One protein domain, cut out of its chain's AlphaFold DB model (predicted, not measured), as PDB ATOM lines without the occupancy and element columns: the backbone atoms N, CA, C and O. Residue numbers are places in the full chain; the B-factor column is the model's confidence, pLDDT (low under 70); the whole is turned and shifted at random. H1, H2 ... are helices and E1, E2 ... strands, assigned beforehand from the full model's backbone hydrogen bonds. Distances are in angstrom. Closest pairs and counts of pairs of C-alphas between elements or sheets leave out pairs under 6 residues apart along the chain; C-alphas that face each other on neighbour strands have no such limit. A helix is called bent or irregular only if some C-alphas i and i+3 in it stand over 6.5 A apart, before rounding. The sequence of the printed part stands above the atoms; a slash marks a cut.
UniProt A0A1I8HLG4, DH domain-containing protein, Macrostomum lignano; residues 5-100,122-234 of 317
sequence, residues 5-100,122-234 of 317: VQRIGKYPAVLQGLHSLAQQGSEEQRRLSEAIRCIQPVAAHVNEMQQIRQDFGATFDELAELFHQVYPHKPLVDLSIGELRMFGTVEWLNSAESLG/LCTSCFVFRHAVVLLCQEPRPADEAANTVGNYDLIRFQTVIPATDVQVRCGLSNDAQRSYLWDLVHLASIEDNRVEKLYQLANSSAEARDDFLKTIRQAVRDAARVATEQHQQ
ATOM      1  N   VAL A   5     -13.179 -51.863 -42.530       70.31
ATOM      2  CA  VAL A   5     -13.497 -51.683 -41.105       70.31
ATOM      3  C   VAL A   5     -12.701 -52.644 -40.207       70.31
ATOM      4  O   VAL A   5     -12.111 -52.216 -39.219       70.31
ATOM      5  N   GLN A   6     -12.535 -53.912 -40.614       72.88
ATOM      6  CA  GLN A   6     -11.694 -54.884 -39.894       72.88
ATOM      7  C   GLN A   6     -10.204 -54.514 -39.878       72.88
ATOM      8  O   GLN A   6      -9.446 -55.071 -39.083       72.88
ATOM      9  N   ARG A   7      -9.750 -53.614 -40.761       80.38
ATOM     10  CA  ARG A   7      -8.380 -53.091 -40.726       80.38
ATOM     11  C   ARG A   7      -8.219 -52.037 -39.629       80.38
ATOM     12  O   ARG A   7      -7.182 -52.027 -38.973       80.38
ATOM     13  N   ILE A   8      -9.239 -51.206 -39.396       81.38
ATOM     14  CA  ILE A   8      -9.180 -50.102 -38.425       81.38
ATOM     15  C   ILE A   8      -8.967 -50.632 -37.003       81.38
ATOM     16  O   ILE A   8      -8.042 -50.189 -36.321       81.38
ATOM     17  N   GLY A   9      -9.715 -51.666 -36.603       78.75
ATOM     18  CA  GLY A   9      -9.561 -52.320 -35.297       78.75
ATOM     19  C   GLY A   9      -8.192 -52.979 -35.045       78.75
ATOM     20  O   GLY A   9      -7.892 -53.339 -33.912       78.75
ATOM     21  N   LYS A  10      -7.337 -53.133 -36.070       84.75
ATOM     22  CA  LYS A  10      -6.022 -53.799 -35.958       84.75
ATOM     23  C   LYS A  10      -4.849 -52.838 -35.799       84.75
ATOM     24  O   LYS A  10      -3.795 -53.258 -35.324       84.75
ATOM     25  N   TYR A  11      -5.008 -51.562 -36.154       89.56
ATOM     26  CA  TYR A  11      -3.927 -50.583 -36.017       89.56
ATOM     27  C   TYR A  11      -3.407 -50.407 -34.578       89.56
ATOM     28  O   TYR A  11      -2.185 -50.341 -34.441       89.56
ATOM     29  N   PRO A  12      -4.239 -50.394 -33.508       90.62
ATOM     30  CA  PRO A  12      -3.726 -50.284 -32.140       90.62
ATOM     31  C   PRO A  12      -2.730 -51.399 -31.795       90.62
ATOM     32  O   PRO A  12      -1.636 -51.113 -31.318       90.62
ATOM     33  N   ALA A  13      -3.059 -52.656 -32.120       89.94
ATOM     34  CA  ALA A  13      -2.206 -53.812 -31.841       89.94
ATOM     35  C   ALA A  13      -0.884 -53.782 -32.632       89.94
ATOM     36  O   ALA A  13       0.175 -54.097 -32.091       89.94
ATOM     37  N   VAL A  14      -0.920 -53.357 -33.902       92.38
ATOM     38  CA  VAL A  14       0.294 -53.209 -34.727       92.38
ATOM     39  C   VAL A  14       1.208 -52.114 -34.169       92.38
ATOM     40  O   VAL A  14       2.412 -52.328 -34.047       92.38
ATOM     41  N   LEU A  15       0.653 -50.959 -33.787       93.12
ATOM     42  CA  LEU A  15       1.437 -49.867 -33.204       93.12
ATOM     43  C   LEU A  15       2.003 -50.230 -31.824       93.12
ATOM     44  O   LEU A  15       3.143 -49.879 -31.542       93.12
ATOM     45  N   GLN A  16       1.260 -50.974 -30.997       92.75
ATOM     46  CA  GLN A  16       1.761 -51.517 -29.727       92.75
ATOM     47  C   GLN A  16       2.945 -52.476 -29.939       92.75
ATOM     48  O   GLN A  16       3.932 -52.388 -29.212       92.75
ATOM     49  N   GLY A  17       2.886 -53.334 -30.965       93.69
ATOM     50  CA  GLY A  17       4.005 -54.201 -31.348       93.69
ATOM     51  C   GLY A  17       5.243 -53.424 -31.809       93.69
ATOM     52  O   GLY A  17       6.358 -53.764 -31.433       93.69
ATOM     53  N   LEU A  18       5.074 -52.340 -32.572       93.44
ATOM     54  CA  LEU A  18       6.195 -51.462 -32.937       93.44
ATOM     55  C   LEU A  18       6.745 -50.697 -31.722       93.44
ATOM     56  O   LEU A  18       7.955 -50.547 -31.581       93.44
ATOM     57  N   HIS A  19       5.871 -50.250 -30.819       94.19
ATOM     58  CA  HIS A  19       6.244 -49.537 -29.598       94.19
ATOM     59  C   HIS A  19       7.061 -50.404 -28.627       94.19
ATOM     60  O   HIS A  19       7.963 -49.885 -27.968       94.19
ATOM     61  N   SER A  20       6.783 -51.711 -28.538       92.12
ATOM     62  CA  SER A  20       7.557 -52.636 -27.695       92.12
ATOM     63  C   SER A  20       8.951 -52.956 -28.247       92.12
ATOM     64  O   SER A  20       9.822 -53.358 -27.480       92.12
ATOM     65  N   LEU A  21       9.172 -52.747 -29.550       93.25
ATOM     66  CA  LEU A  21      10.466 -52.911 -30.222       93.25
ATOM     67  C   LEU A  21      11.283 -51.607 -30.291       93.25
ATOM     68  O   LEU A  21      12.472 -51.646 -30.605       93.25
ATOM     69  N   ALA A  22      10.668 -50.455 -30.016       91.81
ATOM     70  CA  ALA A  22      11.339 -49.159 -30.016       91.81
ATOM     71  C   ALA A  22      12.222 -48.976 -28.767       91.81
ATOM     72  O   ALA A  22      11.859 -49.376 -27.659       91.81
ATOM     73  N   GLN A  23      13.375 -48.318 -28.932       93.38
ATOM     74  CA  GLN A  23      14.287 -48.028 -27.825       93.38
ATOM     75  C   GLN A  23      13.598 -47.159 -26.760       93.38
ATOM     76  O   GLN A  23      12.942 -46.166 -27.086       93.38
ATOM     77  N   GLN A  24      13.774 -47.507 -25.481       91.56
ATOM     78  CA  GLN A  24      13.158 -46.760 -24.384       91.56
ATOM     79  C   GLN A  24      13.638 -45.303 -24.341       91.56
ATOM     80  O   GLN A  24      14.837 -45.033 -24.386       91.56
ATOM     81  N   GLY A  25      12.686 -44.367 -24.270       89.62
ATOM     82  CA  GLY A  25      12.954 -42.923 -24.254       89.62
ATOM     83  C   GLY A  25      13.311 -42.309 -25.616       89.62
ATOM     84  O   GLY A  25      13.626 -41.122 -25.673       89.62
ATOM     85  N   SER A  26      13.259 -43.084 -26.705       95.19
ATOM     86  CA  SER A  26      13.489 -42.584 -28.068       95.19
ATOM     87  C   SER A  26      12.355 -41.678 -28.569       95.19
ATOM     88  O   SER A  26      11.212 -41.747 -28.102       95.19
ATOM     89  N   GLU A  27      12.653 -40.831 -29.559       94.50
ATOM     90  CA  GLU A  27      11.642 -39.950 -30.155       94.50
ATOM     91  C   GLU A  27      10.593 -40.760 -30.933       94.50
ATOM     92  O   GLU A  27       9.406 -40.436 -30.930       94.50
ATOM     93  N   GLU A  28      11.027 -41.867 -31.530       92.81
ATOM     94  CA  GLU A  28      10.222 -42.879 -32.199       92.81
ATOM     95  C   GLU A  28       9.206 -43.501 -31.234       92.81
ATOM     96  O   GLU A  28       8.019 -43.574 -31.556       92.81
ATOM     97  N   GLN A  29       9.633 -43.882 -30.023       93.31
ATOM     98  CA  GLN A  29       8.734 -44.430 -29.004       93.31
ATOM     99  C   GLN A  29       7.696 -43.395 -28.534       93.31
ATOM    100  O   GLN A  29       6.518 -43.737 -28.381       93.31
ATOM    101  N   ARG A  30       8.090 -42.120 -28.382       95.06
ATOM    102  CA  ARG A  30       7.161 -41.018 -28.065       95.06
ATOM    103  C   ARG A  30       6.113 -40.834 -29.168       95.06
ATOM    104  O   ARG A  30       4.919 -40.798 -28.876       95.06
ATOM    105  N   ARG A  31       6.536 -40.781 -30.437       95.50
ATOM    106  CA  ARG A  31       5.625 -40.667 -31.593       95.50
ATOM    107  C   ARG A  31       4.678 -41.870 -31.701       95.50
ATOM    108  O   ARG A  31       3.500 -41.692 -31.997       95.50
ATOM    109  N   LEU A  32       5.161 -43.084 -31.423       95.56
ATOM    110  CA  LEU A  32       4.327 -44.292 -31.384       95.56
ATOM    111  C   LEU A  32       3.305 -44.246 -30.238       95.56
ATOM    112  O   LEU A  32       2.143 -44.576 -30.464       95.56
ATOM    113  N   SER A  33       3.691 -43.775 -29.048       93.50
ATOM    114  CA  SER A  33       2.764 -43.541 -27.927       93.50
ATOM    115  C   SER A  33       1.643 -42.563 -28.300       93.50
ATOM    116  O   SER A  33       0.468 -42.830 -28.046       93.50
ATOM    117  N   GLU A  34       1.988 -41.450 -28.954       95.12
ATOM    118  CA  GLU A  34       1.019 -40.461 -29.440       95.12
ATOM    119  C   GLU A  34       0.072 -41.058 -30.493       95.12
ATOM    120  O   GLU A  34      -1.144 -40.895 -30.382       95.12
ATOM    121  N   ALA A  35       0.601 -41.821 -31.454       95.12
ATOM    122  CA  ALA A  35      -0.197 -42.494 -32.477       95.12
ATOM    123  C   ALA A  35      -1.172 -43.530 -31.885       95.12
ATOM    124  O   ALA A  35      -2.341 -43.551 -32.275       95.12
ATOM    125  N   ILE A  36      -0.732 -44.341 -30.911       93.81
ATOM    126  CA  ILE A  36      -1.589 -45.293 -30.179       93.81
ATOM    127  C   ILE A  36      -2.725 -44.540 -29.476       93.81
ATOM    128  O   ILE A  36      -3.894 -44.882 -29.665       93.81
ATOM    129  N   ARG A  37      -2.398 -43.474 -28.732       94.19
ATOM    130  CA  ARG A  37      -3.376 -42.643 -28.012       94.19
ATOM    131  C   ARG A  37      -4.424 -42.029 -28.944       94.19
ATOM    132  O   ARG A  37      -5.578 -41.900 -28.550       94.19
ATOM    133  N   CYS A  38      -4.044 -41.667 -30.169       93.50
ATOM    134  CA  CYS A  38      -4.966 -41.132 -31.170       93.50
ATOM    135  C   CYS A  38      -5.850 -42.205 -31.827       93.50
ATOM    136  O   CYS A  38      -7.026 -41.940 -32.066       93.50
ATOM    137  N   ILE A  39      -5.326 -43.400 -32.127       93.94
ATOM    138  CA  ILE A  39      -6.089 -44.417 -32.874       93.94
ATOM    139  C   ILE A  39      -6.926 -45.346 -31.989       93.94
ATOM    140  O   ILE A  39      -7.910 -45.908 -32.463       93.94
ATOM    141  N   GLN A  40      -6.576 -45.504 -30.712       91.75
ATOM    142  CA  GLN A  40      -7.297 -46.389 -29.794       91.75
ATOM    143  C   GLN A  40      -8.767 -45.961 -29.566       91.75
ATOM    144  O   GLN A  40      -9.630 -46.834 -29.677       91.75
ATOM    145  N   PRO A  41      -9.107 -44.668 -29.367       92.88
ATOM    146  CA  PRO A  41     -10.505 -44.222 -29.322       92.88
ATOM    147  C   PRO A  41     -11.248 -44.441 -30.646       92.88
ATOM    148  O   PRO A  41     -12.406 -44.844 -30.639       92.88
ATOM    149  N   VAL A  42     -10.578 -44.241 -31.789       91.94
ATOM    150  CA  VAL A  42     -11.171 -44.461 -33.122       91.94
ATOM    151  C   VAL A  42     -11.502 -45.938 -33.340       91.94
ATOM    152  O   VAL A  42     -12.584 -46.260 -33.820       91.94
ATOM    153  N   ALA A  43     -10.603 -46.848 -32.960       89.62
ATOM    154  CA  ALA A  43     -10.839 -48.286 -33.047       89.62
ATOM    155  C   ALA A  43     -11.965 -48.749 -32.104       89.62
ATOM    156  O   ALA A  43     -12.798 -49.554 -32.515       89.62
ATOM    157  N   ALA A  44     -12.024 -48.214 -30.878       90.06
ATOM    158  CA  ALA A  44     -13.106 -48.497 -29.936       90.06
ATOM    159  C   ALA A  44     -14.467 -48.028 -30.479       90.06
ATOM    160  O   ALA A  44     -15.390 -48.832 -30.572       90.06
ATOM    161  N   HIS A  45     -14.556 -46.775 -30.934       90.38
ATOM    162  CA  HIS A  45     -15.773 -46.214 -31.520       90.38
ATOM    163  C   HIS A  45     -16.220 -46.965 -32.784       90.38
ATOM    164  O   HIS A  45     -17.402 -47.238 -32.959       90.38
ATOM    165  N   VAL A  46     -15.291 -47.370 -33.658       90.31
ATOM    166  CA  VAL A  46     -15.631 -48.182 -34.838       90.31
ATOM    167  C   VAL A  46     -16.215 -49.539 -34.440       90.31
ATOM    168  O   VAL A  46     -17.218 -49.943 -35.024       90.31
ATOM    169  N   ASN A  47     -15.643 -50.222 -33.444       89.69
ATOM    170  CA  ASN A  47     -16.188 -51.488 -32.946       89.69
ATOM    171  C   ASN A  47     -17.588 -51.297 -32.331       89.69
ATOM    172  O   ASN A  47     -18.488 -52.083 -32.611       89.69
ATOM    173  N   GLU A  48     -17.786 -50.234 -31.551       91.31
ATOM    174  CA  GLU A  48     -19.067 -49.867 -30.936       91.31
ATOM    175  C   GLU A  48     -20.145 -49.572 -31.993       91.31
ATOM    176  O   GLU A  48     -21.217 -50.175 -31.976       91.31
ATOM    177  N   MET A  49     -19.843 -48.743 -32.998       92.56
ATOM    178  CA  MET A  49     -20.760 -48.472 -34.113       92.56
ATOM    179  C   MET A  49     -21.058 -49.733 -34.942       92.56
ATOM    180  O   MET A  49     -22.177 -49.909 -35.426       92.56
ATOM    181  N   GLN A  50     -20.088 -50.645 -35.097       89.81
ATOM    182  CA  GLN A  50     -20.339 -51.952 -35.710       89.81
ATOM    183  C   GLN A  50     -21.259 -52.831 -34.862       89.81
ATOM    184  O   GLN A  50     -22.072 -53.552 -35.442       89.81
ATOM    185  N   GLN A  51     -21.131 -52.803 -33.536       90.62
ATOM    186  CA  GLN A  51     -21.992 -53.554 -32.628       90.62
ATOM    187  C   GLN A  51     -23.431 -53.029 -32.692       90.62
ATOM    188  O   GLN A  51     -24.332 -53.804 -32.984       90.62
ATOM    189  N   ILE A  52     -23.646 -51.713 -32.593       92.00
ATOM    190  CA  ILE A  52     -24.983 -51.109 -32.748       92.00
ATOM    191  C   ILE A  52     -25.602 -51.471 -34.108       92.00
ATOM    192  O   ILE A  52     -26.798 -51.745 -34.188       92.00
ATOM    193  N   ARG A  53     -24.804 -51.533 -35.187       91.69
ATOM    194  CA  ARG A  53     -25.302 -51.968 -36.504       91.69
ATOM    195  C   ARG A  53     -25.753 -53.429 -36.531       91.69
ATOM    196  O   ARG A  53     -26.649 -53.751 -37.304       91.69
ATOM    197  N   GLN A  54     -25.110 -54.299 -35.755       90.88
ATOM    198  CA  GLN A  54     -25.482 -55.712 -35.632       90.88
ATOM    199  C   GLN A  54     -26.727 -55.875 -34.754       90.88
ATOM    200  O   GLN A  54     -27.638 -56.595 -35.143       90.88
ATOM    201  N   ASP A  55     -26.783 -55.152 -33.633       88.25
ATOM    202  CA  ASP A  55     -27.837 -55.280 -32.624       88.25
ATOM    203  C   ASP A  55     -29.154 -54.589 -33.040       88.25
ATOM    204  O   ASP A  55     -30.232 -55.101 -32.752       88.25
ATOM    205  N   PHE A  56     -29.086 -53.443 -33.735       91.69
ATOM    206  CA  PHE A  56     -30.249 -52.584 -34.030       91.69
ATOM    207  C   PHE A  56     -30.438 -52.229 -35.513       91.69
ATOM    208  O   PHE A  56     -31.426 -51.584 -35.862       91.69
ATOM    209  N   GLY A  57     -29.519 -52.620 -36.404       92.12
ATOM    210  CA  GLY A  57     -29.526 -52.171 -37.803       92.12
ATOM    211  C   GLY A  57     -30.837 -52.464 -38.539       92.12
ATOM    212  O   GLY A  57     -31.411 -51.558 -39.133       92.12
ATOM    213  N   ALA A  58     -31.348 -53.694 -38.424       91.38
ATOM    214  CA  ALA A  58     -32.617 -54.086 -39.043       91.38
ATOM    215  C   ALA A  58     -33.818 -53.304 -38.476       91.38
ATOM    216  O   ALA A  58     -34.691 -52.894 -39.233       91.38
ATOM    217  N   THR A  59     -33.831 -53.038 -37.165       92.81
ATOM    218  CA  THR A  59     -34.863 -52.219 -36.511       92.81
ATOM    219  C   THR A  59     -34.840 -50.776 -37.011       92.81
ATOM    220  O   THR A  59     -35.894 -50.177 -37.192       92.81
ATOM    221  N   PHE A  60     -33.662 -50.195 -37.254       95.38
ATOM    222  CA  PHE A  60     -33.555 -48.845 -37.815       95.38
ATOM    223  C   PHE A  60     -34.017 -48.778 -39.272       95.38
ATOM    224  O   PHE A  60     -34.712 -47.827 -39.632       95.38
ATOM    225  N   ASP A  61     -33.686 -49.785 -40.084       94.44
ATOM    226  CA  ASP A  61     -34.150 -49.877 -41.470       94.44
ATOM    227  C   ASP A  61     -35.697 -50.012 -41.512       94.44
ATOM    228  O   ASP A  61     -36.368 -49.212 -42.166       94.44
ATOM    229  N   GLU A  62     -36.286 -50.915 -40.711       93.88
ATOM    230  CA  GLU A  62     -37.748 -51.078 -40.568       93.88
ATOM    231  C   GLU A  62     -38.441 -49.801 -40.059       93.88
ATOM    232  O   GLU A  62     -39.486 -49.400 -40.573       93.88
ATOM    233  N   LEU A  63     -37.857 -49.118 -39.067       94.94
ATOM    234  CA  LEU A  63     -38.403 -47.870 -38.528       94.94
ATOM    235  C   LEU A  63     -38.398 -46.724 -39.543       94.94
ATOM    236  O   LEU A  63     -39.322 -45.907 -39.529       94.94
ATOM    237  N   ALA A  64     -37.386 -46.649 -40.409       95.00
ATOM    238  CA  ALA A  64     -37.328 -45.653 -41.475       95.00
ATOM    239  C   ALA A  64     -38.400 -45.919 -42.549       95.00
ATOM    240  O   ALA A  64     -39.084 -44.984 -42.978       95.00
ATOM    241  N   GLU A  65     -38.601 -47.185 -42.931       94.56
ATOM    242  CA  GLU A  65     -39.662 -47.598 -43.859       94.56
ATOM    243  C   GLU A  65     -41.062 -47.341 -43.279       94.56
ATOM    244  O   GLU A  65     -41.889 -46.692 -43.927       94.56
ATOM    245  N   LEU A  66     -41.314 -47.758 -42.033       93.94
ATOM    246  CA  LEU A  66     -42.581 -47.533 -41.334       93.94
ATOM    247  C   LEU A  66     -42.885 -46.037 -41.178       93.94
ATOM    248  O   LEU A  66     -44.018 -45.608 -41.400       93.94
ATOM    249  N   PHE A  67     -41.882 -45.221 -40.837       93.62
ATOM    250  CA  PHE A  67     -42.048 -43.770 -40.760       93.62
ATOM    251  C   PHE A  67     -42.483 -43.182 -42.109       93.62
ATOM    252  O   PHE A  67     -43.413 -42.375 -42.148       93.62
ATOM    253  N   HIS A  68     -41.862 -43.605 -43.216       93.25
ATOM    254  CA  HIS A  68     -42.237 -43.140 -44.551       93.25
ATOM    255  C   HIS A  68     -43.637 -43.615 -44.970       93.25
ATOM    256  O   HIS A  68     -44.383 -42.853 -45.584       93.25
ATOM    257  N   GLN A  69     -44.029 -44.836 -44.595       93.00
ATOM    258  CA  GLN A  69     -45.371 -45.363 -44.854       93.00
ATOM    259  C   GLN A  69     -46.464 -44.575 -44.111       93.00
ATOM    260  O   GLN A  69     -47.538 -44.348 -44.668       93.00
ATOM    261  N   VAL A  70     -46.198 -44.153 -42.869       91.19
ATOM    262  CA  VAL A  70     -47.142 -43.371 -42.051       91.19
ATOM    263  C   VAL A  70     -47.161 -41.889 -42.452       91.19
ATOM    264  O   VAL A  70     -48.223 -41.269 -42.426       91.19
ATOM    265  N   TYR A  71     -46.018 -41.324 -42.859       91.56
ATOM    266  CA  TYR A  71     -45.873 -39.909 -43.228       91.56
ATOM    267  C   TYR A  71     -45.272 -39.734 -44.641       91.56
ATOM    268  O   TYR A  71     -44.155 -39.227 -44.782       91.56
ATOM    269  N   PRO A  72     -45.991 -40.116 -45.716       90.56
ATOM    270  CA  PRO A  72     -45.462 -40.106 -47.087       90.56
ATOM    271  C   PRO A  72     -45.191 -38.698 -47.645       90.56
ATOM    272  O   PRO A  72     -44.464 -38.550 -48.626       90.56
ATOM    273  N   HIS A  73     -45.767 -37.659 -47.034       89.25
ATOM    274  CA  HIS A  73     -45.522 -36.242 -47.324       89.25
ATOM    275  C   HIS A  73     -44.225 -35.703 -46.703       89.25
ATOM    276  O   HIS A  73     -43.756 -34.641 -47.114       89.25
ATOM    277  N   LYS A  74     -43.636 -36.409 -45.730       88.75
ATOM    278  CA  LYS A  74     -42.413 -35.981 -45.042       88.75
ATOM    279  C   LYS A  74     -41.144 -36.461 -45.752       88.75
ATOM    280  O   LYS A  74     -41.158 -37.502 -46.412       88.75
ATOM    281  N   PRO A  75     -40.020 -35.731 -45.607       87.38
ATOM    282  CA  PRO A  75     -38.727 -36.216 -46.073       87.38
ATOM    283  C   PRO A  75     -38.353 -37.525 -45.368       87.38
ATOM    284  O   PRO A  75     -38.667 -37.721 -44.191       87.38
ATOM    285  N   LEU A  76     -37.650 -38.402 -46.087       88.69
ATOM    286  CA  LEU A  76     -37.154 -39.661 -45.537       88.69
ATOM    287  C   LEU A  76     -36.201 -39.390 -44.364       88.69
ATOM    288  O   LEU A  76     -35.284 -38.573 -44.471       88.69
ATOM    289  N   VAL A  77     -36.406 -40.101 -43.257       91.69
ATOM    290  CA  VAL A  77     -35.523 -40.046 -42.092       91.69
ATOM    291  C   VAL A  77     -34.390 -41.051 -42.281       91.69
ATOM    292  O   VAL A  77     -34.620 -42.256 -42.309       91.69
ATOM    293  N   ASP A  78     -33.159 -40.554 -42.387       93.00
ATOM    294  CA  ASP A  78     -31.958 -41.393 -42.413       93.00
ATOM    295  C   ASP A  78     -31.600 -41.851 -40.987       93.00
ATOM    296  O   ASP A  78     -31.124 -41.055 -40.170       93.00
ATOM    297  N   LEU A  79     -31.859 -43.133 -40.701       95.75
ATOM    298  CA  LEU A  79     -31.494 -43.830 -39.459       95.75
ATOM    299  C   LEU A  79     -30.227 -44.693 -39.620       95.75
ATOM    300  O   LEU A  79     -29.981 -45.623 -38.851       95.75
ATOM    301  N   SER A  80     -29.390 -44.410 -40.622       94.25
ATOM    302  CA  SER A  80     -28.130 -45.124 -40.791       94.25
ATOM    303  C   SER A  80     -27.132 -44.784 -39.680       94.25
ATOM    304  O   SER A  80     -27.026 -43.654 -39.201       94.25
ATOM    305  N   ILE A  81     -26.310 -45.769 -39.311       93.19
ATOM    306  CA  ILE A  81     -25.245 -45.621 -38.301       93.19
ATOM    307  C   ILE A  81     -24.239 -44.503 -38.644       93.19
ATOM    308  O   ILE A  81     -23.605 -43.956 -37.750       93.19
ATOM    309  N   GLY A  82     -24.107 -44.121 -39.921       92.81
ATOM    310  CA  GLY A  82     -23.268 -42.987 -40.330       92.81
ATOM    311  C   GLY A  82     -23.814 -41.619 -39.903       92.81
ATOM    312  O   GLY A  82     -23.047 -40.661 -39.808       92.81
ATOM    313  N   GLU A  83     -25.116 -41.529 -39.621       95.44
ATOM    314  CA  GLU A  83     -25.784 -40.323 -39.132       95.44
ATOM    315  C   GLU A  83     -26.138 -40.375 -37.637       95.44
ATOM    316  O   GLU A  83     -26.643 -39.384 -37.100       95.44
ATOM    317  N   LEU A  84     -25.821 -41.476 -36.943       96.88
ATOM    318  CA  LEU A  84     -25.918 -41.588 -35.485       96.88
ATOM    319  C   LEU A  84     -24.898 -40.647 -34.817       96.88
ATOM    320  O   LEU A  84     -23.709 -40.657 -35.134       96.88
ATOM    321  N   ARG A  85     -25.369 -39.801 -33.897       96.25
ATOM    322  CA  ARG A  85     -24.569 -38.773 -33.203       96.25
ATOM    323  C   ARG A  85     -24.345 -39.088 -31.734       96.25
ATOM    324  O   ARG A  85     -23.296 -38.748 -31.200       96.25
ATOM    325  N   MET A  86     -25.322 -39.720 -31.093       96.00
ATOM    326  CA  MET A  86     -25.252 -40.156 -29.703       96.00
ATOM    327  C   MET A  86     -26.224 -41.307 -29.480       96.00
ATOM    328  O   MET A  86     -27.266 -41.367 -30.128       96.00
ATOM    329  N   PHE A  87     -25.903 -42.199 -28.553       96.25
ATOM    330  CA  PHE A  87     -26.810 -43.245 -28.106       96.25
ATOM    331  C   PHE A  87     -26.559 -43.558 -26.629       96.25
ATOM    332  O   PHE A  87     -25.533 -43.164 -26.073       96.25
ATOM    333  N   GLY A  88     -27.489 -44.267 -25.996       94.56
ATOM    334  CA  GLY A  88     -27.309 -44.777 -24.641       94.56
ATOM    335  C   GLY A  88     -28.621 -45.139 -23.960       94.56
ATOM    336  O   GLY A  88     -29.706 -44.764 -24.410       94.56
ATOM    337  N   THR A  89     -28.513 -45.870 -22.856       93.94
ATOM    338  CA  THR A  89     -29.656 -46.235 -22.015       93.94
ATOM    339  C   THR A  89     -30.112 -45.041 -21.174       93.94
ATOM    340  O   THR A  89     -29.298 -44.292 -20.628       93.94
ATOM    341  N   VAL A  90     -31.427 -44.883 -21.068       94.81
ATOM    342  CA  VAL A  90     -32.131 -43.883 -20.264       94.81
ATOM    343  C   VAL A  90     -33.216 -44.577 -19.440       94.81
ATOM    344  O   VAL A  90     -33.777 -45.586 -19.859       94.81
ATOM    345  N   GLU A  91     -33.531 -44.041 -18.269       92.88
ATOM    346  CA  GLU A  91     -34.697 -44.473 -17.494       92.88
ATOM    347  C   GLU A  91     -35.930 -43.710 -17.991       92.88
ATOM    348  O   GLU A  91     -35.867 -42.490 -18.148       92.88
ATOM    349  N   TRP A  92     -37.044 -44.401 -18.252       92.81
ATOM    350  CA  TRP A  92     -38.267 -43.783 -18.776       92.81
ATOM    351  C   TRP A  92     -39.397 -43.799 -17.741       92.81
ATOM    352  O   TRP A  92     -40.088 -44.802 -17.541       92.81
ATOM    353  N   LEU A  93     -39.587 -42.647 -17.096       89.94
ATOM    354  CA  LEU A  93     -40.382 -42.500 -15.875       89.94
ATOM    355  C   LEU A  93     -41.899 -42.542 -16.116       89.94
ATOM    356  O   LEU A  93     -42.625 -43.110 -15.306       89.94
ATOM    357  N   ASN A  94     -42.389 -41.995 -17.234       90.12
ATOM    358  CA  ASN A  94     -43.816 -42.010 -17.601       90.12
ATOM    359  C   ASN A  94     -44.166 -43.091 -18.647       90.12
ATOM    360  O   ASN A  94     -45.117 -42.953 -19.416       90.12
ATOM    361  N   SER A  95     -43.403 -44.187 -18.685       87.00
ATOM    362  CA  SER A  95     -43.565 -45.272 -19.666       87.00
ATOM    363  C   SER A  95     -44.963 -45.903 -19.690       87.00
ATOM    364  O   SER A  95     -45.456 -46.256 -20.764       87.00
ATOM    365  N   ALA A  96     -45.651 -45.961 -18.545       82.50
ATOM    366  CA  ALA A  96     -47.015 -46.481 -18.425       82.50
ATOM    367  C   ALA A  96     -48.034 -45.777 -19.348       82.50
ATOM    368  O   ALA A  96     -48.922 -46.436 -19.887       82.50
ATOM    369  N   GLU A  97     -47.878 -44.468 -19.589       83.00
ATOM    370  CA  GLU A  97     -48.786 -43.669 -20.431       83.00
ATOM    371  C   GLU A  97     -48.714 -44.059 -21.915       83.00
ATOM    372  O   GLU A  97     -49.691 -43.926 -22.649       83.00
ATOM    373  N   SER A  98     -47.554 -44.547 -22.371       79.00
ATOM    374  CA  SER A  98     -47.315 -44.924 -23.772       79.00
ATOM    375  C   SER A  98     -47.339 -46.433 -24.019       79.00
ATOM    376  O   SER A  98     -47.620 -46.847 -25.141       79.00
ATOM    377  N   LEU A  99     -47.063 -47.246 -22.995       79.25
ATOM    378  CA  LEU A  99     -47.163 -48.710 -23.053       79.25
ATOM    379  C   LEU A  99     -48.598 -49.224 -22.857       79.25
ATOM    380  O   LEU A  99     -48.837 -50.417 -23.011       79.25
ATOM    381  N   GLY A 100     -49.552 -48.340 -22.540       63.00
ATOM    382  CA  GLY A 100     -50.979 -48.669 -22.545       63.00
ATOM    383  C   GLY A 100     -51.397 -49.673 -21.471       63.00
ATOM    384  O   GLY A 100     -52.336 -50.431 -21.696       63.00
ATOM    385  N   LEU A 122     -37.532 -53.061 -17.979       80.88
ATOM    386  CA  LEU A 122     -37.559 -52.442 -19.300       80.88
ATOM    387  C   LEU A 122     -36.320 -51.568 -19.523       80.88
ATOM    388  O   LEU A 122     -36.132 -50.539 -18.875       80.88
ATOM    389  N   CYS A 123     -35.496 -51.963 -20.489       88.06
ATOM    390  CA  CYS A 123     -34.349 -51.191 -20.934       88.06
ATOM    391  C   CYS A 123     -34.825 -50.195 -21.994       88.06
ATOM    392  O   CYS A 123     -35.272 -50.605 -23.067       88.06
ATOM    393  N   THR A 124     -34.744 -48.892 -21.709       92.94
ATOM    394  CA  THR A 124     -35.041 -47.864 -22.716       92.94
ATOM    395  C   THR A 124     -33.742 -47.312 -23.294       92.94
ATOM    396  O   THR A 124     -32.926 -46.737 -22.581       92.94
ATOM    397  N   SER A 125     -33.547 -47.472 -24.599       94.44
ATOM    398  CA  SER A 125     -32.397 -46.966 -25.346       94.44
ATOM    399  C   SER A 125     -32.811 -45.763 -26.190       94.44
ATOM    400  O   SER A 125     -33.769 -45.829 -26.964       94.44
ATOM    401  N   CYS A 126     -32.082 -44.659 -26.047       97.06
ATOM    402  CA  CYS A 126     -32.261 -43.437 -26.823       97.06
ATOM    403  C   CYS A 126     -31.138 -43.323 -27.859       97.06
ATOM    404  O   CYS A 126     -29.961 -43.421 -27.508       97.06
ATOM    405  N   PHE A 127     -31.494 -43.092 -29.122       97.88
ATOM    406  CA  PHE A 127     -30.570 -42.902 -30.239       97.88
ATOM    407  C   PHE A 127     -30.847 -41.552 -30.899       97.88
ATOM    408  O   PHE A 127     -31.966 -41.267 -31.322       97.88
ATOM    409  N   VAL A 128     -29.828 -40.707 -31.000       98.00
ATOM    410  CA  VAL A 128     -29.910 -39.369 -31.589       98.00
ATOM    411  C   VAL A 128     -29.184 -39.395 -32.924       98.00
ATOM    412  O   VAL A 128     -27.954 -39.381 -32.972       98.00
ATOM    413  N   PHE A 129     -29.944 -39.430 -34.010       97.88
ATOM    414  CA  PHE A 129     -29.446 -39.274 -35.372       97.88
ATOM    415  C   PHE A 129     -29.456 -37.794 -35.767       97.88
ATOM    416  O   PHE A 129     -30.108 -36.957 -35.141       97.88
ATOM    417  N   ARG A 130     -28.764 -37.447 -36.853       95.38
ATOM    418  CA  ARG A 130     -28.761 -36.080 -37.401       95.38
ATOM    419  C   ARG A 130     -30.159 -35.559 -37.753       95.38
ATOM    420  O   ARG A 130     -30.398 -34.363 -37.629       95.38
ATOM    421  N   HIS A 131     -31.057 -36.440 -38.199       94.38
ATOM    422  CA  HIS A 131     -32.379 -36.070 -38.717       94.38
ATOM    423  C   HIS A 131     -33.558 -36.556 -37.854       94.38
ATOM    424  O   HIS A 131     -34.696 -36.193 -38.148       94.38
ATOM    425  N   ALA A 132     -33.317 -37.333 -36.791       97.31
ATOM    426  CA  ALA A 132     -34.353 -37.809 -35.871       97.31
ATOM    427  C   ALA A 132     -33.789 -38.288 -34.525       97.31
ATOM    428  O   ALA A 132     -32.608 -38.604 -34.402       97.31
ATOM    429  N   VAL A 133     -34.664 -38.406 -33.530       98.00
ATOM    430  CA  VAL A 133     -34.426 -39.126 -32.276       98.00
ATOM    431  C   VAL A 133     -35.286 -40.387 -32.277       98.00
ATOM    432  O   VAL A 133     -36.476 -40.324 -32.585       98.00
ATOM    433  N   VAL A 134     -34.694 -41.528 -31.935       97.69
ATOM    434  CA  VAL A 134     -35.377 -42.819 -31.798       97.69
ATOM    435  C   VAL A 134     -35.334 -43.247 -30.338       97.69
ATOM    436  O   VAL A 134     -34.274 -43.213 -29.712       97.69
ATOM    437  N   LEU A 135     -36.477 -43.671 -29.800       96.50
ATOM    438  CA  LEU A 135     -36.575 -44.268 -28.469       96.50
ATOM    439  C   LEU A 135     -37.076 -45.708 -28.624       96.50
ATOM    440  O   LEU A 135     -38.160 -45.924 -29.174       96.50
ATOM    441  N   LEU A 136     -36.286 -46.674 -28.157       94.06
ATOM    442  CA  LEU A 136     -36.627 -48.097 -28.120       94.06
ATOM    443  C   LEU A 136     -36.782 -48.530 -26.666       94.06
ATOM    444  O   LEU A 136     -35.883 -48.300 -25.866       94.06
ATOM    445  N   CYS A 137     -37.885 -49.186 -26.330       91.00
ATOM    446  CA  CYS A 137     -38.106 -49.804 -25.031       91.00
ATOM    447  C   CYS A 137     -38.173 -51.320 -25.220       91.00
ATOM    448  O   CYS A 137     -39.062 -51.836 -25.906       91.00
ATOM    449  N   GLN A 138     -37.198 -52.017 -24.646       88.50
ATOM    450  CA  GLN A 138     -36.969 -53.443 -24.821       88.50
ATOM    451  C   GLN A 138     -37.076 -54.186 -23.495       88.50
ATOM    452  O   GLN A 138     -36.667 -53.692 -22.443       88.50
ATOM    453  N   GLU A 139     -37.585 -55.407 -23.558       80.94
ATOM    454  CA  GLU A 139     -37.583 -56.325 -22.426       80.94
ATOM    455  C   GLU A 139     -36.324 -57.215 -22.468       80.94
ATOM    456  O   GLU A 139     -36.042 -57.823 -23.507       80.94
ATOM    457  N   PRO A 140     -35.528 -57.281 -21.383       66.81
ATOM    458  CA  PRO A 140     -34.405 -58.209 -21.292       66.81
ATOM    459  C   PRO A 140     -34.916 -59.647 -21.170       66.81
ATOM    460  O   PRO A 140     -35.888 -59.907 -20.458       66.81
ATOM    461  N   ARG A 141     -34.237 -60.597 -21.825       63.59
ATOM    462  CA  ARG A 141     -34.575 -62.021 -21.679       63.59
ATOM    463  C   ARG A 141     -34.355 -62.504 -20.236       63.59
ATOM    464  O   ARG A 141     -33.345 -62.129 -19.631       63.59
ATOM    465  N   PRO A 142     -35.183 -63.429 -19.716       56.31
ATOM    466  CA  PRO A 142     -34.748 -64.308 -18.635       56.31
ATOM    467  C   PRO A 142     -33.579 -65.185 -19.118       56.31
ATOM    468  O   PRO A 142     -33.557 -65.654 -20.255       56.31
ATOM    469  N   ALA A 143     -32.583 -65.398 -18.255       56.56
ATOM    470  CA  ALA A 143     -31.276 -65.930 -18.661       56.56
ATOM    471  C   ALA A 143     -31.273 -67.380 -19.202       56.56
ATOM    472  O   ALA A 143     -30.322 -67.750 -19.887       56.56
ATOM    473  N   ASP A 144     -32.309 -68.184 -18.932       55.56
ATOM    474  CA  ASP A 144     -32.364 -69.604 -19.327       55.56
ATOM    475  C   ASP A 144     -32.553 -69.837 -20.842       55.56
ATOM    476  O   ASP A 144     -32.131 -70.871 -21.357       55.56
ATOM    477  N   GLU A 145     -33.135 -68.888 -21.588       52.97
ATOM    478  CA  GLU A 145     -33.402 -69.056 -23.033       52.97
ATOM    479  C   GLU A 145     -32.341 -68.400 -23.942       52.97
ATOM    480  O   GLU A 145     -32.336 -68.595 -25.158       52.97
ATOM    481  N   ALA A 146     -31.378 -67.671 -23.369       50.56
ATOM    482  CA  ALA A 146     -30.365 -66.910 -24.111       50.56
ATOM    483  C   ALA A 146     -29.278 -67.770 -24.805       50.56
ATOM    484  O   ALA A 146     -28.374 -67.234 -25.442       50.56
ATOM    485  N   ALA A 147     -29.337 -69.100 -24.693       49.06
ATOM    486  CA  ALA A 147     -28.254 -70.001 -25.098       49.06
ATOM    487  C   ALA A 147     -28.059 -70.177 -26.622       49.06
ATOM    488  O   ALA A 147     -27.014 -70.681 -27.026       49.06
ATOM    489  N   ASN A 148     -29.034 -69.800 -27.465       45.75
ATOM    490  CA  ASN A 148     -29.042 -70.158 -28.898       45.75
ATOM    491  C   ASN A 148     -29.280 -69.004 -29.895       45.75
ATOM    492  O   ASN A 148     -29.260 -69.255 -31.102       45.75
ATOM    493  N   THR A 149     -29.465 -67.758 -29.448       43.84
ATOM    494  CA  THR A 149     -29.810 -66.638 -30.348       43.84
ATOM    495  C   THR A 149     -28.999 -65.386 -30.015       43.84
ATOM    496  O   THR A 149     -28.911 -64.983 -28.858       43.84
ATOM    497  N   VAL A 150     -28.405 -64.751 -31.029       40.78
ATOM    498  CA  VAL A 150     -27.593 -63.533 -30.859       40.78
ATOM    499  C   VAL A 150     -28.495 -62.338 -30.525       40.78
ATOM    500  O   VAL A 150     -29.372 -62.001 -31.314       40.78
ATOM    501  N   GLY A 151     -28.264 -61.702 -29.371       49.22
ATOM    502  CA  GLY A 151     -28.958 -60.489 -28.909       49.22
ATOM    503  C   GLY A 151     -29.475 -60.622 -27.470       49.22
ATOM    504  O   GLY A 151     -30.094 -61.623 -27.119       49.22
ATOM    505  N   ASN A 152     -29.247 -59.624 -26.611       50.16
ATOM    506  CA  ASN A 152     -29.618 -59.706 -25.182       50.16
ATOM    507  C   ASN A 152     -31.081 -59.305 -24.876       50.16
ATOM    508  O   ASN A 152     -31.503 -59.343 -23.719       50.16
ATOM    509  N   TYR A 153     -31.858 -58.943 -25.899       57.94
ATOM    510  CA  TYR A 153     -33.223 -58.423 -25.789       57.94
ATOM    511  C   TYR A 153     -34.101 -59.073 -26.864       57.94
ATOM    512  O   TYR A 153     -33.715 -59.056 -28.031       57.94
ATOM    513  N   ASP A 154     -35.251 -59.638 -26.485       59.75
ATOM    514  CA  ASP A 154     -36.098 -60.427 -27.407       59.75
ATOM    515  C   ASP A 154     -37.344 -59.699 -27.915       59.75
ATOM    516  O   ASP A 154     -37.879 -60.062 -28.961       59.75
ATOM    517  N   LEU A 155     -37.829 -58.683 -27.194       72.69
ATOM    518  CA  LEU A 155     -39.070 -58.005 -27.554       72.69
ATOM    519  C   LEU A 155     -38.951 -56.491 -27.398       72.69
ATOM    520  O   LEU A 155     -38.742 -55.968 -26.300       72.69
ATOM    521  N   ILE A 156     -39.137 -55.781 -28.512       83.00
ATOM    522  CA  ILE A 156     -39.375 -54.340 -28.511       83.00
ATOM    523  C   ILE A 156     -40.837 -54.132 -28.105       83.00
ATOM    524  O   ILE A 156     -41.752 -54.421 -28.873       83.00
ATOM    525  N   ARG A 157     -41.066 -53.644 -26.882       86.25
ATOM    526  CA  ARG A 157     -42.415 -53.334 -26.380       86.25
ATOM    527  C   ARG A 157     -42.918 -51.970 -26.845       86.25
ATOM    528  O   ARG A 157     -44.123 -51.756 -26.922       86.25
ATOM    529  N   PHE A 158     -42.008 -51.044 -27.139       90.25
ATOM    530  CA  PHE A 158     -42.342 -49.737 -27.696       90.25
ATOM    531  C   PHE A 158     -41.188 -49.199 -28.543       90.25
ATOM    532  O   PHE A 158     -40.023 -49.310 -28.164       90.25
ATOM    533  N   GLN A 159     -41.530 -48.571 -29.664       93.19
ATOM    534  CA  GLN A 159     -40.596 -47.882 -30.547       93.19
ATOM    535  C   GLN A 159     -41.223 -46.592 -31.075       93.19
ATOM    536  O   GLN A 159     -42.417 -46.546 -31.381       93.19
ATOM    537  N   THR A 160     -40.429 -45.531 -31.196       94.75
ATOM    538  CA  THR A 160     -40.867 -44.282 -31.829       94.75
ATOM    539  C   THR A 160     -39.715 -43.587 -32.542       94.75
ATOM    540  O   THR A 160     -38.582 -43.611 -32.065       94.75
ATOM    541  N   VAL A 161     -40.029 -42.950 -33.672       96.75
ATOM    542  CA  VAL A 161     -39.140 -42.055 -34.420       96.75
ATOM    543  C   VAL A 161     -39.723 -40.650 -34.323       96.75
ATOM    544  O   VAL A 161     -40.886 -40.431 -34.668       96.75
ATOM    545  N   ILE A 162     -38.916 -39.700 -33.860       96.69
ATOM    546  CA  ILE A 162     -39.268 -38.286 -33.742       96.69
ATOM    547  C   ILE A 162     -38.339 -37.499 -34.676       96.69
ATOM    548  O   ILE A 162     -37.148 -37.393 -34.377       96.69
ATOM    549  N   PRO A 163     -38.824 -36.954 -35.805       96.25
ATOM    550  CA  PRO A 163     -38.015 -36.118 -36.692       96.25
ATOM    551  C   PRO A 163     -37.363 -34.944 -35.957       96.25
ATOM    552  O   PRO A 163     -37.957 -34.359 -35.054       96.25
ATOM    553  N   ALA A 164     -36.170 -34.531 -36.387       96.25
ATOM    554  CA  ALA A 164     -35.452 -33.399 -35.796       96.25
ATOM    555  C   ALA A 164     -36.184 -32.046 -35.969       96.25
ATOM    556  O   ALA A 164     -35.871 -31.086 -35.268       96.25
ATOM    557  N   THR A 165     -37.166 -31.970 -36.872       94.75
ATOM    558  CA  THR A 165     -38.106 -30.844 -37.025       94.75
ATOM    559  C   THR A 165     -39.224 -30.838 -35.980       94.75
ATOM    560  O   THR A 165     -39.766 -29.781 -35.667       94.75
ATOM    561  N   ASP A 166     -39.553 -32.008 -35.431       95.88
ATOM    562  CA  ASP A 166     -40.746 -32.273 -34.619       95.88
ATOM    563  C   ASP A 166     -40.370 -32.603 -33.159       95.88
ATOM    564  O   ASP A 166     -41.228 -32.990 -32.364       95.88
ATOM    565  N   VAL A 167     -39.088 -32.463 -32.801       96.94
ATOM    566  CA  VAL A 167     -38.549 -32.760 -31.471       96.94
ATOM    567  C   VAL A 167     -38.224 -31.482 -30.697       96.94
ATOM    568  O   VAL A 167     -37.567 -30.566 -31.191       96.94
ATOM    569  N   GLN A 168     -38.634 -31.444 -29.433       96.44
ATOM    570  CA  GLN A 168     -38.205 -30.445 -28.458       96.44
ATOM    571  C   GLN A 168     -37.637 -31.161 -27.229       96.44
ATOM    572  O   GLN A 168     -38.121 -32.217 -26.837       96.44
ATOM    573  N   VAL A 169     -36.620 -30.575 -26.594       96.38
ATOM    574  CA  VAL A 169     -36.139 -31.028 -25.280       96.38
ATOM    575  C   VAL A 169     -36.359 -29.946 -24.234       96.38
ATOM    576  O   VAL A 169     -36.016 -28.780 -24.456       96.38
ATOM    577  N   ARG A 170     -36.926 -30.331 -23.091       92.56
ATOM    578  CA  ARG A 170     -37.166 -29.457 -21.936       92.56
ATOM    579  C   ARG A 170     -36.280 -29.929 -20.779       92.56
ATOM    580  O   ARG A 170     -36.065 -31.121 -20.586       92.56
ATOM    581  N   CYS A 171     -35.722 -28.984 -20.032       83.50
ATOM    582  CA  CYS A 171     -35.012 -29.267 -18.787       83.50
ATOM    583  C   CYS A 171     -35.896 -28.817 -17.633       83.50
ATOM    584  O   CYS A 171     -36.459 -27.723 -17.703       83.50
ATOM    585  N   GLY A 172     -35.965 -29.601 -16.558       64.50
ATOM    586  CA  GLY A 172     -36.593 -29.128 -15.330       64.50
ATOM    587  C   GLY A 172     -35.880 -27.869 -14.831       64.50
ATOM    588  O   GLY A 172     -34.684 -27.908 -14.556       64.50
ATOM    589  N   LEU A 173     -36.611 -26.761 -14.678       54.25
ATOM    590  CA  LEU A 173     -36.115 -25.490 -14.114       54.25
ATOM    591  C   LEU A 173     -35.897 -25.563 -12.587       54.25
ATOM    592  O   LEU A 173     -35.958 -24.560 -11.880       54.25
ATOM    593  N   SER A 174     -35.708 -26.766 -12.050       50.16
ATOM    594  CA  SER A 174     -35.536 -27.001 -10.626       50.16
ATOM    595  C   SER A 174     -34.099 -26.678 -10.231       50.16
ATOM    596  O   SER A 174     -33.174 -27.371 -10.646       50.16
ATOM    597  N   ASN A 175     -33.920 -25.707  -9.332       55.47
ATOM    598  CA  ASN A 175     -32.654 -25.438  -8.626       55.47
ATOM    599  C   ASN A 175     -32.249 -26.577  -7.656       55.47
ATOM    600  O   ASN A 175     -31.466 -26.374  -6.732       55.47
ATOM    601  N   ASP A 176     -32.835 -27.759  -7.830       60.75
ATOM    602  CA  ASP A 176     -32.696 -28.929  -6.982       60.75
ATOM    603  C   ASP A 176     -31.694 -29.885  -7.633       60.75
ATOM    604  O   ASP A 176     -31.951 -30.468  -8.692       60.75
ATOM    605  N   ALA A 177     -30.539 -30.048  -6.985       63.16
ATOM    606  CA  ALA A 177     -29.477 -30.929  -7.453       63.16
ATOM    607  C   ALA A 177     -29.960 -32.378  -7.656       63.16
ATOM    608  O   ALA A 177     -29.419 -33.080  -8.515       63.16
ATOM    609  N   GLN A 178     -31.017 -32.813  -6.952       62.81
ATOM    610  CA  GLN A 178     -31.592 -34.154  -7.093       62.81
ATOM    611  C   GLN A 178     -32.359 -34.389  -8.404       62.81
ATOM    612  O   GLN A 178     -32.727 -35.526  -8.682       62.81
ATOM    613  N   ARG A 179     -32.579 -33.357  -9.232       71.56
ATOM    614  CA  ARG A 179     -33.199 -33.479 -10.568       71.56
ATOM    615  C   ARG A 179     -32.240 -33.140 -11.713       71.56
ATOM    616  O   ARG A 179     -32.651 -33.027 -12.865       71.56
ATOM    617  N   SER A 180     -30.945 -33.019 -11.416       80.69
ATOM    618  CA  SER A 180     -29.888 -32.653 -12.373       80.69
ATOM    619  C   SER A 180     -29.607 -33.687 -13.475       80.69
ATOM    620  O   SER A 180     -28.844 -33.400 -14.389       80.69
ATOM    621  N   TYR A 181     -30.245 -34.855 -13.443       88.00
ATOM    622  CA  TYR A 181     -30.152 -35.903 -14.465       88.00
ATOM    623  C   TYR A 181     -31.483 -36.138 -15.215       88.00
ATOM    624  O   TYR A 181     -31.525 -36.958 -16.130       88.00
ATOM    625  N   LEU A 182     -32.544 -35.391 -14.871       91.56
ATOM    626  CA  LEU A 182     -33.872 -35.467 -15.496       91.56
ATOM    627  C   LEU A 182     -34.037 -34.478 -16.657       91.56
ATOM    628  O   LEU A 182     -33.519 -33.354 -16.619       91.56
ATOM    629  N   TRP A 183     -34.807 -34.884 -17.664       94.62
ATOM    630  CA  TRP A 183     -35.189 -34.080 -18.825       94.62
ATOM    631  C   TRP A 183     -36.440 -34.645 -19.507       94.62
ATOM    632  O   TRP A 183     -36.726 -35.834 -19.406       94.62
ATOM    633  N   ASP A 184     -37.167 -33.798 -20.238       95.19
ATOM    634  CA  ASP A 184     -38.295 -34.240 -21.056       95.19
ATOM    635  C   ASP A 184     -37.909 -34.209 -22.542       95.19
ATOM    636  O   ASP A 184     -37.473 -33.176 -23.068       95.19
ATOM    637  N   LEU A 185     -38.109 -35.330 -23.232       97.12
ATOM    638  CA  LEU A 185     -38.113 -35.424 -24.689       97.12
ATOM    639  C   LEU A 185     -39.559 -35.264 -25.167       97.12
ATOM    640  O   LEU A 185     -40.448 -35.981 -24.719       97.12
ATOM    641  N   VAL A 186     -39.812 -34.324 -26.072       96.88
ATOM    642  CA  VAL A 186     -41.165 -33.967 -26.508       96.88
ATOM    643  C   VAL A 186     -41.289 -34.160 -28.013       96.88
ATOM    644  O   VAL A 186     -40.567 -33.531 -28.787       96.88
ATOM    645  N   HIS A 187     -42.232 -35.006 -28.418       96.50
ATOM    646  CA  HIS A 187     -42.705 -35.108 -29.792       96.50
ATOM    647  C   HIS A 187     -43.819 -34.075 -29.974       96.50
ATOM    648  O   HIS A 187     -44.917 -34.235 -29.437       96.50
ATOM    649  N   LEU A 188     -43.526 -33.004 -30.707       96.50
ATOM    650  CA  LEU A 188     -44.434 -31.880 -30.906       96.50
ATOM    651  C   LEU A 188     -45.730 -32.318 -31.600       96.50
ATOM    652  O   LEU A 188     -45.721 -33.171 -32.500       96.50
ATOM    653  N   ALA A 189     -46.839 -31.695 -31.198       95.00
ATOM    654  CA  ALA A 189     -48.121 -31.838 -31.879       95.00
ATOM    655  C   ALA A 189     -48.026 -31.364 -33.340       95.00
ATOM    656  O   ALA A 189     -47.298 -30.422 -33.654       95.00
ATOM    657  N   SER A 190     -48.797 -31.989 -34.226       92.94
ATOM    658  CA  SER A 190     -48.903 -31.599 -35.631       92.94
ATOM    659  C   SER A 190     -50.334 -31.778 -36.114       92.94
ATOM    660  O   SER A 190     -50.902 -32.866 -36.023       92.94
ATOM    661  N   ILE A 191     -50.914 -30.694 -36.629       90.44
ATOM    662  CA  ILE A 191     -52.278 -30.683 -37.173       90.44
ATOM    663  C   ILE A 191     -52.323 -31.459 -38.497       90.44
ATOM    664  O   ILE A 191     -53.259 -32.218 -38.725       90.44
ATOM    665  N   GLU A 192     -51.293 -31.310 -39.336       89.50
ATOM    666  CA  GLU A 192     -51.164 -32.004 -40.626       89.50
ATOM    667  C   GLU A 192     -51.086 -33.527 -40.452       89.50
ATOM    668  O   GLU A 192     -51.714 -34.274 -41.196       89.50
ATOM    669  N   ASP A 193     -50.383 -33.982 -39.413       88.19
ATOM    670  CA  ASP A 193     -50.221 -35.405 -39.096       88.19
ATOM    671  C   ASP A 193     -51.334 -35.965 -38.186       88.19
ATOM    672  O   ASP A 193     -51.254 -37.118 -37.762       88.19
ATOM    673  N   ASN A 194     -52.323 -35.142 -37.806       89.50
ATOM    674  CA  ASN A 194     -53.323 -35.437 -36.767       89.50
ATOM    675  C   ASN A 194     -52.705 -36.010 -35.465       89.50
ATOM    676  O   ASN A 194     -53.228 -36.941 -34.845       89.50
ATOM    677  N   ARG A 195     -51.550 -35.469 -35.058       92.44
ATOM    678  CA  ARG A 195     -50.734 -35.958 -33.941       92.44
ATOM    679  C   ARG A 195     -50.828 -35.022 -32.737       92.44
ATOM    680  O   ARG A 195     -50.516 -33.838 -32.835       92.44
ATOM    681  N   VAL A 196     -51.177 -35.578 -31.578       92.81
ATOM    682  CA  VAL A 196     -51.102 -34.893 -30.275       92.81
ATOM    683  C   VAL A 196     -49.663 -34.831 -29.749       92.81
ATOM    684  O   VAL A 196     -48.858 -35.706 -30.068       92.81
ATOM    685  N   GLU A 197     -49.334 -33.820 -28.934       94.38
ATOM    686  CA  GLU A 197     -48.025 -33.747 -28.261       94.38
ATOM    687  C   GLU A 197     -47.837 -34.985 -27.371       94.38
ATOM    688  O   GLU A 197     -48.728 -35.338 -26.596       94.38
ATOM    689  N   LYS A 198     -46.679 -35.645 -27.482       94.38
ATOM    690  CA  LYS A 198     -46.260 -36.713 -26.566       94.38
ATOM    691  C   LYS A 198     -45.019 -36.274 -25.812       94.38
ATOM    692  O   LYS A 198     -44.084 -35.745 -26.410       94.38
ATOM    693  N   LEU A 199     -45.006 -36.529 -24.511       95.00
ATOM    694  CA  LEU A 199     -43.916 -36.181 -23.614       95.00
ATOM    695  C   LEU A 199     -43.333 -37.464 -23.017       95.00
ATOM    696  O   LEU A 199     -44.072 -38.330 -22.558       95.00
ATOM    697  N   TYR A 200     -42.011 -37.581 -23.040       95.25
ATOM    698  CA  TYR A 200     -41.250 -38.700 -22.500       95.25
ATOM    699  C   TYR A 200     -40.334 -38.157 -21.403       95.25
ATOM    700  O   TYR A 200     -39.406 -37.400 -21.689       95.25
ATOM    701  N   GLN A 201     -40.612 -38.514 -20.152       94.31
ATOM    702  CA  GLN A 201     -39.807 -38.121 -18.995       94.31
ATOM    703  C   GLN A 201     -38.636 -39.083 -18.851       94.31
ATOM    704  O   GLN A 201     -38.839 -40.267 -18.571       94.31
ATOM    705  N   LEU A 202     -37.424 -38.580 -19.068       94.69
ATOM    706  CA  LEU A 202     -36.213 -39.381 -19.171       94.69
ATOM    707  C   LEU A 202     -35.193 -39.006 -18.089       94.69
ATOM    708  O   LEU A 202     -35.044 -37.840 -17.710       94.69
ATOM    709  N   ALA A 203     -34.463 -40.014 -17.618       92.56
ATOM    710  CA  ALA A 203     -33.357 -39.880 -16.679       92.56
ATOM    711  C   ALA A 203     -32.074 -40.479 -17.276       92.56
ATOM    712  O   ALA A 203     -32.106 -41.537 -17.909       92.56
ATOM    713  N   ASN A 204     -30.931 -39.828 -17.058       94.00
ATOM    714  CA  ASN A 204     -29.610 -40.399 -17.340       94.00
ATOM    715  C   ASN A 204     -28.905 -40.828 -16.045       94.00
ATOM    716  O   ASN A 204     -29.228 -40.358 -14.960       94.00
ATOM    717  N   SER A 205     -27.870 -41.661 -16.172       91.25
ATOM    718  CA  SER A 205     -27.003 -42.063 -15.054       91.25
ATOM    719  C   SER A 205     -26.167 -40.919 -14.459       91.25
ATOM    720  O   SER A 205     -25.686 -41.035 -13.334       91.25
ATOM    721  N   SER A 206     -25.979 -39.814 -15.190       92.31
ATOM    722  CA  SER A 206     -25.288 -38.616 -14.707       92.31
ATOM    723  C   SER A 206     -25.821 -37.336 -15.358       92.31
ATOM    724  O   SER A 206     -26.397 -37.358 -16.451       92.31
ATOM    725  N   ALA A 207     -25.590 -36.198 -14.696       91.12
ATOM    726  CA  ALA A 207     -25.894 -34.874 -15.242       91.12
ATOM    727  C   ALA A 207     -25.056 -34.546 -16.494       91.12
ATOM    728  O   ALA A 207     -25.545 -33.880 -17.402       91.12
ATOM    729  N   GLU A 208     -23.822 -35.056 -16.576       93.19
ATOM    730  CA  GLU A 208     -22.946 -34.901 -17.745       93.19
ATOM    731  C   GLU A 208     -23.531 -35.613 -18.971       93.19
ATOM    732  O   GLU A 208     -23.689 -34.997 -20.025       93.19
ATOM    733  N   ALA A 209     -23.954 -36.874 -18.809       94.19
ATOM    734  CA  ALA A 209     -24.607 -37.636 -19.869       94.19
ATOM    735  C   ALA A 209     -25.907 -36.955 -20.324       94.19
ATOM    736  O   ALA A 209     -26.116 -36.772 -21.524       94.19
ATOM    737  N   ARG A 210     -26.744 -36.497 -19.378       94.44
ATOM    738  CA  ARG A 210     -27.937 -35.685 -19.675       94.44
ATOM    739  C   ARG A 210     -27.579 -34.465 -20.528       94.44
ATOM    740  O   ARG A 210     -28.215 -34.209 -21.549       94.44
ATOM    741  N   ASP A 211     -26.573 -33.701 -20.115       94.62
ATOM    742  CA  ASP A 211     -26.175 -32.475 -20.801       94.62
ATOM    743  C   ASP A 211     -25.654 -32.739 -22.213       94.62
ATOM    744  O   ASP A 211     -25.934 -31.951 -23.114       94.62
ATOM    745  N   ASP A 212     -24.954 -33.848 -22.430       95.94
ATOM    746  CA  ASP A 212     -24.459 -34.249 -23.745       95.94
ATOM    747  C   ASP A 212     -25.584 -34.744 -24.672       95.94
ATOM    748  O   ASP A 212     -25.635 -34.318 -25.834       95.94
ATOM    749  N   PHE A 213     -26.570 -35.494 -24.159       96.94
ATOM    750  CA  PHE A 213     -27.810 -35.801 -24.892       96.94
ATOM    751  C   PHE A 213     -28.539 -34.518 -25.304       96.94
ATOM    752  O   PHE A 213     -28.849 -34.309 -26.481       96.94
ATOM    753  N   LEU A 214     -28.753 -33.603 -24.356       96.12
ATOM    754  CA  LEU A 214     -29.436 -32.333 -24.593       96.12
ATOM    755  C   LEU A 214     -28.685 -31.432 -25.586       96.12
ATOM    756  O   LEU A 214     -29.320 -30.802 -26.433       96.12
ATOM    757  N   LYS A 215     -27.348 -31.353 -25.516       96.69
ATOM    758  CA  LYS A 215     -26.514 -30.636 -26.502       96.69
ATOM    759  C   LYS A 215     -26.691 -31.237 -27.895       96.69
ATOM    760  O   LYS A 215     -26.908 -30.484 -28.846       96.69
ATOM    761  N   THR A 216     -26.643 -32.565 -28.007       98.06
ATOM    762  CA  THR A 216     -26.708 -33.283 -29.288       98.06
ATOM    763  C   THR A 216     -28.078 -33.143 -29.944       98.06
ATOM    764  O   THR A 216     -28.156 -32.756 -31.110       98.06
ATOM    765  N   ILE A 217     -29.169 -33.332 -29.194       97.88
ATOM    766  CA  ILE A 217     -30.533 -33.170 -29.723       97.88
ATOM    767  C   ILE A 217     -30.772 -31.712 -30.148       97.88
ATOM    768  O   ILE A 217     -31.244 -31.460 -31.255       97.88
ATOM    769  N   ARG A 218     -30.351 -30.720 -29.347       97.12
ATOM    770  CA  ARG A 218     -30.425 -29.295 -29.741       97.12
ATOM    771  C   ARG A 218     -29.542 -28.949 -30.940       97.12
ATOM    772  O   ARG A 218     -29.791 -27.935 -31.590       97.12
ATOM    773  N   GLN A 219     -28.473 -29.697 -31.205       97.25
ATOM    774  CA  GLN A 219     -27.669 -29.530 -32.416       97.25
ATOM    775  C   GLN A 219     -28.431 -30.067 -33.634       97.25
ATOM    776  O   GLN A 219     -28.611 -29.308 -34.582       97.25
ATOM    777  N   ALA A 220     -28.990 -31.280 -33.556       96.69
ATOM    778  CA  ALA A 220     -29.829 -31.857 -34.611       96.69
ATOM    779  C   ALA A 220     -31.028 -30.954 -34.970       96.69
ATOM    780  O   ALA A 220     -31.232 -30.649 -36.144       96.69
ATOM    781  N   VAL A 221     -31.749 -30.421 -33.972       96.69
ATOM    782  CA  VAL A 221     -32.850 -29.454 -34.182       96.69
ATOM    783  C   VAL A 221     -32.373 -28.190 -34.909       96.69
ATOM    784  O   VAL A 221     -33.017 -27.730 -35.852       96.69
ATOM    785  N   ARG A 222     -31.227 -27.619 -34.509       96.00
ATOM    786  CA  ARG A 222     -30.668 -26.414 -35.155       96.00
ATOM    787  C   ARG A 222     -30.203 -26.682 -36.587       96.00
ATOM    788  O   ARG A 222     -30.391 -25.823 -37.445       96.00
ATOM    789  N   ASP A 223     -29.620 -27.847 -36.853       94.00
ATOM    790  CA  ASP A 223     -29.226 -28.248 -38.205       94.00
ATOM    791  C   ASP A 223     -30.450 -28.490 -39.103       94.00
ATOM    792  O   ASP A 223     -30.472 -27.998 -40.231       94.00
ATOM    793  N   ALA A 224     -31.500 -29.144 -38.595       92.50
ATOM    794  CA  ALA A 224     -32.763 -29.333 -39.311       92.50
ATOM    795  C   ALA A 224     -33.449 -27.993 -39.639       92.50
ATOM    796  O   ALA A 224     -33.849 -27.763 -40.783       92.50
ATOM    797  N   ALA A 225     -33.508 -27.065 -38.676       92.19
ATOM    798  CA  ALA A 225     -34.053 -25.723 -38.887       92.19
ATOM    799  C   ALA A 225     -33.255 -24.911 -39.928       92.19
ATOM    800  O   ALA A 225     -33.847 -24.181 -40.729       92.19
ATOM    801  N   ARG A 226     -31.919 -25.061 -39.966       91.56
ATOM    802  CA  ARG A 226     -31.082 -24.437 -41.004       91.56
ATOM    803  C   ARG A 226     -31.432 -24.982 -42.390       91.56
ATOM    804  O   ARG A 226     -31.705 -24.186 -43.284       91.56
ATOM    805  N   VAL A 227     -31.502 -26.305 -42.549       87.31
ATOM    806  CA  VAL A 227     -31.848 -26.951 -43.831       87.31
ATOM    807  C   VAL A 227     -33.241 -26.528 -44.315       87.31
ATOM    808  O   VAL A 227     -33.393 -26.168 -45.480       87.31
ATOM    809  N   ALA A 228     -34.242 -26.481 -43.431       85.19
ATOM    810  CA  ALA A 228     -35.586 -26.006 -43.779       85.19
ATOM    811  C   ALA A 228     -35.585 -24.539 -44.261       85.19
ATOM    812  O   ALA A 228     -36.256 -24.194 -45.237       85.19
ATOM    813  N   THR A 229     -34.782 -23.680 -43.624       86.31
ATOM    814  CA  THR A 229     -34.625 -22.270 -44.023       86.31
ATOM    815  C   THR A 229     -33.953 -22.139 -45.395       86.31
ATOM    816  O   THR A 229     -34.417 -21.372 -46.240       86.31
ATOM    817  N   GLU A 230     -32.893 -22.911 -45.646       86.12
ATOM    818  CA  GLU A 230     -32.183 -22.952 -46.933       86.12
ATOM    819  C   GLU A 230     -33.100 -23.437 -48.071       86.12
ATOM    820  O   GLU A 230     -33.128 -22.829 -49.144       86.12
ATOM    821  N   GLN A 231     -33.907 -24.477 -47.831       83.06
ATOM    822  CA  GLN A 231     -34.891 -24.984 -48.795       83.06
ATOM    823  C   GLN A 231     -35.968 -23.940 -49.125       83.06
ATOM    824  O   GLN A 231     -36.256 -23.707 -50.301       83.06
ATOM    825  N   HIS A 232     -36.517 -23.258 -48.112       81.62
ATOM    826  CA  HIS A 232     -37.512 -22.204 -48.319       81.62
ATOM    827  C   HIS A 232     -36.951 -21.039 -49.155       81.62
ATOM    828  O   HIS A 232     -37.600 -20.580 -50.098       81.62
ATOM    829  N   GLN A 233     -35.714 -20.605 -48.878       81.19
ATOM    830  CA  GLN A 233     -35.040 -19.564 -49.663       81.19
ATOM    831  C   GLN A 233     -34.822 -19.990 -51.122       81.19
ATOM    832  O   GLN A 233     -35.122 -19.214 -52.033       81.19
ATOM    833  N   GLN A 234     -34.372 -21.225 -51.371       79.88
ATOM    834  CA  GLN A 234     -34.198 -21.740 -52.734       79.88
ATOM    835  C   GLN A 234     -35.525 -21.781 -53.505       79.88
ATOM    836  O   GLN A 234     -35.577 -21.347 -54.657       79.88
TER     837      GLN A 234
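Overview. This is residues 5 to 100 and 122 to 234 of the 317 residues of the protein "DH domain-containing protein" of Macrostomum lignano (UniProt A0A1I8HLG4). One twisted sheet of seven strands is curled like part of a barrel round the last helix, H5, whose residues 229 to 234 stick out free. A long helical arm, H3a with H2 and the short H1 on it, reaches away from this body; past a bend, H3b packs on the sheet at E4. The printed part has 209 residues with five named helices and seven named strands, in the order H1 H2 H3 E1 H4 E2 E3 E4 E5 E6 E7 H5; the sheet is antiparallel and the class mixed. The whole is loose, with a radius of gyration of the C-alphas of 21.0 A and spans of 69 by 56 by 42 A.

Arrangement. H1, residues 5 to 8, and H2, residues 11 to 21, meet only through their link. H3, residues 27 to 70, was assigned as one helix by its hydrogen bonds but is bent: C-alphas 55 and 58 are 8.1 A apart, and its arms H3a, residues 27 to 55, and H3b, residues 58 to 70, stand at a steep tilt of 54 degrees. H3a is irregular, C-alphas 38 and 41 being 6.6 A apart. H2 and H3a form a hairpin at a shallow tilt of 26 degrees, their closest C-alphas those of His 19 and Gln 29, 5.7 A. H1 touches H3a at its residues 42 to 46 alone, closest at Ile 8 and Ala 43, C-alphas 5.9 A apart. The sheet runs E4, residues 153 to 163, E3, 132 to 140, E2, 123 to 129, E1, 84 to 92, E7, 198 to 203, E6, 182 to 187, and E5, 167 to 171. It is a folded sheet, bent back on itself: E4 E3 E2 face E7 E6 E5, with E1 as the hinge. E2 E3 E4 and E5 E6 E7 are meanders, each strand the antiparallel neighbour of the one before. Within hydrogen-bond range are N 137 and O 158 for E3 and E4, 2.8 A, N 126 and O 88 for E2 and E1, 2.9 A, and N 91 and O 203 for E1 and E7, 2.9 A. H3b is on the sheet at a height of 8.9 A, slantwise to E4 at 46 degrees on the local plane. H4, residues 95 to 99, is on it too, over none of its strands. The sheet curls round H5, residues 207 to 234; the C-alphas of Val 128 and Ile 217 are 6.5 A apart, the closest of E2 and H5. Each O i to N i+4 pair is within hydrogen-bond range in H3b, H4 and H5; H2 has 6 of 7, H3a 23 of 25, and H1 is too short for one.

Along the chain. H3a runs 42.4 A from C-alpha 27 at (11.642, -39.950, -30.155), and H5 runs 40.6 A to C-alpha 234 at (-34.198, -21.740, -52.734). E4 measures 25.3 A and E3 25.1 A.

Size, cuts and confidence. The C-alphas farthest apart are those of Gln 23 and Ile 191, 69.4 A. Residues 101 to 121 are not printed; C-alphas 100 and 122 are 14.3 A apart across this cut. The links H3 to E1 and E3 to E4 are long. The pLDDT of the printed part has a mean of 87.7 and is under 70 at residues 100, 140 to 154 and 172 to 178.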